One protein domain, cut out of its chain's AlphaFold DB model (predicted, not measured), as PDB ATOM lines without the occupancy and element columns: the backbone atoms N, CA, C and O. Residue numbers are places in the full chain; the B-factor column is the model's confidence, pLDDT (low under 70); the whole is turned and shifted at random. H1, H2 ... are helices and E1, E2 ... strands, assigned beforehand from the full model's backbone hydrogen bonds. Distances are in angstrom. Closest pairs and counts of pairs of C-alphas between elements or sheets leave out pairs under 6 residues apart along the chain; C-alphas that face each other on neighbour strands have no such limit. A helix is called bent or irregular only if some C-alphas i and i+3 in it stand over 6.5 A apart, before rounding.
ATOM      1  N   ARG A   9     338.731 202.460 395.831       97.00
ATOM      2  CA  ARG A   9     339.343 203.459 394.949       97.00
ATOM      3  C   ARG A   9     338.264 204.107 394.083       97.00
ATOM      4  O   ARG A   9     337.628 203.424 393.287       97.00
ATOM      5  N   VAL A  10     338.069 205.414 394.232       97.38
ATOM      6  CA  VAL A  10     337.066 206.192 393.488       97.38
ATOM      7  C   VAL A  10     337.792 207.125 392.529       97.38
ATOM      8  O   VAL A  10     338.405 208.103 392.956       97.38
ATOM      9  N   MET A  11     337.731 206.831 391.230       98.31
ATOM     10  CA  MET A  11     338.224 207.755 390.211       98.31
ATOM     11  C   MET A  11     337.172 208.824 389.925       98.31
ATOM     12  O   MET A  11     336.024 208.501 389.623       98.31
ATOM     13  N   MET A  12     337.565 210.091 390.016       98.25
ATOM     14  CA  MET A  12     336.691 211.236 389.799       98.25
ATOM     15  C   MET A  12     337.215 212.086 388.652       98.25
ATOM     16  O   MET A  12     338.273 212.708 388.760       98.25
ATOM     17  N   ALA A  13     336.452 212.124 387.562       97.88
ATOM     18  CA  ALA A  13     336.714 213.035 386.460       97.88
ATOM     19  C   ALA A  13     336.370 214.469 386.881       97.88
ATOM     20  O   ALA A  13     335.270 214.733 387.378       97.88
ATOM     21  N   VAL A  14     337.310 215.388 386.682       97.56
ATOM     22  CA  VAL A  14     337.153 216.809 387.002       97.56
ATOM     23  C   VAL A  14     337.557 217.668 385.812       97.56
ATOM     24  O   VAL A  14     338.458 217.323 385.047       97.56
ATOM     25  N   ASN A  15     336.886 218.800 385.642       95.81
ATOM     26  CA  ASN A  15     337.156 219.734 384.557       95.81
ATOM     27  C   ASN A  15     336.962 221.181 385.004       95.81
ATOM     28  O   ASN A  15     336.281 221.453 385.996       95.81
ATOM     29  N   GLU A  16     337.566 222.098 384.254       95.88
ATOM     30  CA  GLU A  16     337.416 223.535 384.438       95.88
ATOM     31  C   GLU A  16     335.982 223.991 384.138       95.88
ATOM     32  O   GLU A  16     335.261 223.420 383.314       95.88
ATOM     33  N   SER A  17     335.549 225.028 384.842       95.00
ATOM     34  CA  SER A  17     334.312 225.730 384.555       95.00
ATOM     35  C   SER A  17     334.435 226.521 383.259       95.00
ATOM     36  O   SER A  17     335.197 227.476 383.195       95.00
ATOM     37  N   SER A  18     333.571 226.249 382.286       91.81
ATOM     38  CA  SER A  18     333.437 227.105 381.100       91.81
ATOM     39  C   SER A  18     332.832 228.488 381.393       91.81
ATOM     40  O   SER A  18     332.903 229.372 380.551       91.81
ATOM     41  N   LEU A  19     332.222 228.689 382.570       94.06
ATOM     42  CA  LEU A  19     331.605 229.968 382.960       94.06
ATOM     43  C   LEU A  19     332.537 230.854 383.783       94.06
ATOM     44  O   LEU A  19     332.450 232.074 383.707       94.06
ATOM     45  N   LYS A  20     333.368 230.246 384.633       92.62
ATOM     46  CA  LYS A  20     334.249 230.972 385.556       92.62
ATOM     47  C   LYS A  20     335.725 230.898 385.169       92.62
ATOM     48  O   LYS A  20     336.503 231.681 385.699       92.62
ATOM     49  N   GLY A  21     336.091 229.970 384.288       89.81
ATOM     50  CA  GLY A  21     337.472 229.683 383.932       89.81
ATOM     51  C   GLY A  21     338.301 229.143 385.101       89.81
ATOM     52  O   GLY A  21     337.801 228.899 386.206       89.81
ATOM     53  N   TYR A  22     339.592 228.972 384.860       88.31
ATOM     54  CA  TYR A  22     340.575 228.573 385.856       88.31
ATOM     55  C   TYR A  22     340.644 229.593 387.014       88.31
ATOM     56  O   TYR A  22     340.632 230.800 386.767       88.31
ATOM     57  N   PRO A  23     340.752 229.153 388.289       93.69
ATOM     58  CA  PRO A  23     340.908 227.771 388.761       93.69
ATOM     59  C   PRO A  23     339.582 227.099 389.164       93.69
ATOM     60  O   PRO A  23     339.567 226.176 389.980       93.69
ATOM     61  N   HIS A  24     338.440 227.584 388.678       96.75
ATOM     62  CA  HIS A  24     337.142 227.117 389.150       96.75
ATOM     63  C   HIS A  24     336.740 225.792 388.481       96.75
ATOM     64  O   HIS A  24     336.727 225.713 387.255       96.75
ATOM     65  N   PRO A  25     336.336 224.760 389.246       97.50
ATOM     66  CA  PRO A  25     335.827 223.520 388.671       97.50
ATOM     67  C   PRO A  25     334.443 223.724 388.047       97.50
ATOM     68  O   PRO A  25     333.689 224.623 388.438       97.50
ATOM     69  N   SER A  26     334.069 222.846 387.120       97.38
ATOM     70  CA  SER A  26     332.713 222.818 386.586       97.38
ATOM     71  C   SER A  26     331.682 222.551 387.692       97.38
ATOM     72  O   SER A  26     331.947 221.882 388.698       97.38
ATOM     73  N   ILE A  27     330.471 223.088 387.509       98.00
ATOM     74  CA  ILE A  27     329.375 222.931 388.480       98.00
ATOM     75  C   ILE A  27     329.051 221.446 388.675       98.00
ATOM     76  O   ILE A  27     328.817 221.000 389.800       98.00
ATOM     77  N   SER A  28     329.073 220.670 387.591       97.94
ATOM     78  CA  SER A  28     328.767 219.243 387.610       97.94
ATOM     79  C   SER A  28     329.814 218.437 388.377       97.94
ATOM     80  O   SER A  28     329.434 217.696 389.283       97.94
ATOM     81  N   CYS A  29     331.115 218.596 388.101       97.69
ATOM     82  CA  CYS A  29     332.136 217.820 388.811       97.69
ATOM     83  C   CYS A  29     332.233 218.225 390.290       97.69
ATOM     84  O   CYS A  29     332.426 217.366 391.151       97.69
ATOM     85  N   ARG A  30     332.006 219.508 390.614       98.25
ATOM     86  CA  ARG A  30     331.927 219.961 392.009       98.25
ATOM     87  C   ARG A  30     330.760 219.311 392.752       98.25
ATOM     88  O   ARG A  30     330.947 218.770 393.837       98.25
ATOM     89  N   THR A  31     329.578 219.321 392.144       98.44
ATOM     90  CA  THR A  31     328.375 218.722 392.739       98.44
ATOM     91  C   THR A  31     328.534 217.211 392.905       98.44
ATOM     92  O   THR A  31     328.157 216.663 393.939       98.44
ATOM     93  N   ALA A  32     329.142 216.532 391.928       98.19
ATOM     94  CA  ALA A  32     329.448 215.107 392.015       98.19
ATOM     95  C   ALA A  32     330.394 214.792 393.185       98.19
ATOM     96  O   ALA A  32     330.164 213.820 393.911       98.19
ATOM     97  N   PHE A  33     331.418 215.621 393.418       98.31
ATOM     98  CA  PHE A  33     332.310 215.464 394.566       98.31
ATOM     99  C   PHE A  33     331.574 215.637 395.896       98.31
ATOM    100  O   PHE A  33     331.612 214.737 396.736       98.31
ATOM    101  N   ASP A  34     330.836 216.736 396.055       98.44
ATOM    102  CA  ASP A  34     330.103 217.039 397.290       98.44
ATOM    103  C   ASP A  34     329.028 215.967 397.587       98.44
ATOM    104  O   ASP A  34     328.841 215.529 398.730       98.44
ATOM    105  N   TRP A  35     328.360 215.454 396.548       98.50
ATOM    106  CA  TRP A  35     327.435 214.327 396.674       98.50
ATOM    107  C   TRP A  35     328.153 213.044 397.101       98.50
ATOM    108  O   TRP A  35     327.689 212.351 398.004       98.50
ATOM    109  N   THR A  36     329.310 212.740 396.508       98.31
ATOM    110  CA  THR A  36     330.076 211.529 396.844       98.31
ATOM    111  C   THR A  36     330.553 211.574 398.293       98.31
ATOM    112  O   THR A  36     330.402 210.593 399.023       98.31
ATOM    113  N   LEU A  37     331.045 212.724 398.759       98.12
ATOM    114  CA  LEU A  37     331.399 212.903 400.164       98.12
ATOM    115  C   LEU A  37     330.185 212.698 401.078       98.12
ATOM    116  O   LEU A  37     330.247 211.920 402.027       98.12
ATOM    117  N   SER A  38     329.055 213.340 400.771       98.25
ATOM    118  CA  SER A  38     327.874 213.298 401.643       98.25
ATOM    119  C   SER A  38     327.132 211.957 401.637       98.25
ATOM    120  O   SER A  38     326.535 211.586 402.650       98.25
ATOM    121  N   LYS A  39     327.130 211.219 400.521       97.88
ATOM    122  CA  LYS A  39     326.321 209.999 400.363       97.88
ATOM    123  C   LYS A  39     327.112 208.708 400.441       97.88
ATOM    124  O   LYS A  39     326.541 207.715 400.902       97.88
ATOM    125  N   LEU A  40     328.377 208.725 400.033       96.06
ATOM    126  CA  LEU A  40     329.204 207.529 399.910       96.06
ATOM    127  C   LEU A  40     330.269 207.479 401.012       96.06
ATOM    128  O   LEU A  40     330.279 206.524 401.784       96.06
ATOM    129  N   VAL A  41     331.074 208.535 401.167       97.06
ATOM    130  CA  VAL A  41     332.128 208.593 402.202       97.06
ATOM    131  C   VAL A  41     331.546 208.757 403.603       97.06
ATOM    132  O   VAL A  41     331.924 208.031 404.524       97.06
ATOM    133  N   ARG A  42     330.596 209.687 403.769       96.75
ATOM    134  CA  ARG A  42     329.951 210.012 405.049       96.75
ATOM    135  C   ARG A  42     331.006 210.262 406.137       96.75
ATOM    136  O   ARG A  42     331.882 211.100 405.966       96.75
ATOM    137  N   SER A  43     330.938 209.525 407.243       97.44
ATOM    138  CA  SER A  43     331.873 209.583 408.368       97.44
ATOM    139  C   SER A  43     333.041 208.592 408.262       97.44
ATOM    140  O   SER A  43     333.753 208.402 409.243       97.44
ATOM    141  N   ASN A  44     333.257 207.956 407.102       95.94
ATOM    142  CA  ASN A  44     334.309 206.958 406.896       95.94
ATOM    143  C   ASN A  44     335.343 207.389 405.832       95.94
ATOM    144  O   ASN A  44     335.438 206.762 404.775       95.94
ATOM    145  N   PRO A  45     336.146 208.440 406.079       94.06
ATOM    146  CA  PRO A  45     337.143 208.906 405.114       94.06
ATOM    147  C   PRO A  45     338.251 207.876 404.842       94.06
ATOM    148  O   PRO A  45     338.774 207.837 403.736       94.06
ATOM    149  N   GLY A  46     338.580 207.011 405.809       95.75
ATOM    150  CA  GLY A  46     339.606 205.972 405.644       95.75
ATOM    151  C   GLY A  46     339.183 204.805 404.746       95.75
ATOM    152  O   GLY A  46     340.036 204.074 404.251       95.75
ATOM    153  N   GLY A  47     337.879 204.633 404.503       95.81
ATOM    154  CA  GLY A  47     337.347 203.578 403.639       95.81
ATOM    155  C   GLY A  47     337.469 203.866 402.142       95.81
ATOM    156  O   GLY A  47     337.151 202.989 401.337       95.81
ATOM    157  N   PHE A  48     337.914 205.066 401.760       97.06
ATOM    158  CA  PHE A  48     337.950 205.509 400.370       97.06
ATOM    159  C   PHE A  48     339.280 206.161 400.011       97.06
ATOM    160  O   PHE A  48     339.887 206.877 400.800       97.06
ATOM    161  N   HIS A  49     339.702 205.948 398.772       96.69
ATOM    162  CA  HIS A  49     340.866 206.588 398.184       96.69
ATOM    163  C   HIS A  49     340.460 207.246 396.865       96.69
ATOM    164  O   HIS A  49     340.130 206.560 395.895       96.69
ATOM    165  N   PHE A  50     340.448 208.577 396.837       97.50
ATOM    166  CA  PHE A  50     340.065 209.336 395.649       97.50
ATOM    167  C   PHE A  50     341.236 209.494 394.685       97.50
ATOM    168  O   PHE A  50     342.350 209.818 395.086       97.50
ATOM    169  N   LEU A  51     340.950 209.304 393.401       98.31
ATOM    170  CA  LEU A  51     341.872 209.515 392.293       98.31
ATOM    171  C   LEU A  51     341.260 210.585 391.387       98.31
ATOM    172  O   LEU A  51     340.314 210.305 390.652       98.31
ATOM    173  N   PHE A  52     341.758 211.815 391.459       97.94
ATOM    174  CA  PHE A  52     341.267 212.895 390.604       97.94
ATOM    175  C   PHE A  52     341.937 212.831 389.236       97.94
ATOM    176  O   PHE A  52     343.163 212.804 389.143       97.94
ATOM    177  N   LEU A  53     341.125 212.821 388.182       97.62
ATOM    178  CA  LEU A  53     341.584 212.821 386.801       97.62
ATOM    179  C   LEU A  53     341.048 214.062 386.093       97.62
ATOM    180  O   LEU A  53     339.843 214.182 385.866       97.62
ATOM    181  N   HIS A  54     341.953 214.960 385.722       95.69
ATOM    182  CA  HIS A  54     341.675 216.025 384.772       95.69
ATOM    183  C   HIS A  54     342.290 215.650 383.426       95.69
ATOM    184  O   HIS A  54     343.475 215.327 383.361       95.69
ATOM    185  N   VAL A  55     341.488 215.678 382.365       94.19
ATOM    186  CA  VAL A  55     341.983 215.517 380.997       94.19
ATOM    187  C   VAL A  55     342.066 216.906 380.390       94.19
ATOM    188  O   VAL A  55     341.038 217.515 380.099       94.19
TER     189      VAL A  55
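What this domain is: This is residues 9 to 55 of the 73 residues of an uncharacterized protein of Dichanthelium oligosanthes (UniProt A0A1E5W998). A narrow ribbon of two parallel strands, E1 and E2, has one helix, H1, over one face, running back along the ribbon and nearer to E1 than to E2. The loop of residues 15 to 26 lies at one end of the long axis and the link of residues 42 to 47 at the other. The printed part has 47 residues, with two named strands and one named helix in the order E1, H1, E2; the sheet's order is E1, E2, all parallel, and the class is mixed, helices and strands. It is only just loose, close to compact, with a radius of gyration of the C-alphas of 11.7 A, and elongated, spanning 33 by 19 by 13 A.

Where its parts are: E2, residues 48 to 54, is 19.2 A long and ends at C-alpha 54 (341.675, 216.025, 384.772). E1, residues 9 to 14, is 15.7 A long and begins at C-alpha 9 (339.343, 203.459, 394.949). H1, residues 27 to 41, is 20.0 A long and begins at C-alpha 27 (329.375, 222.931, 388.480). H1 is neither bent nor irregular, but only just: C-alphas 38 and 41 are 6.4 A apart.

How they stand to each other: E1 and E2 are parallel neighbours, with 28 degrees between their directions. N 12 and O 51 are within hydrogen-bond range at 2.8 A, as are N 53 and O 12 at 2.9 A. The closest C-alphas of E1 and H1 are those of Val 14 and Cys 29, 5.4 A apart. Those of H1 and E2 are Val 41 and Phe 48, 6.8 A apart. E1, H1 and E2 form a strand-helix-strand unit, two parallel neighbour strands with a helix between them in the chain, and its crossover is right-handed. In H1, 10 of 11 O i to N i+4 pairs are within hydrogen-bond range.

The domain as a whole: The two C-alphas farthest apart, those of Leu 19 and Gly 47, are 34.0 A apart. The link from E1 to H1, 12 residues, is long; that from H1 to E2, 6 residues, is short. The printed part has no cut. Its mean pLDDT is 96.5, and no printed residue is under 70.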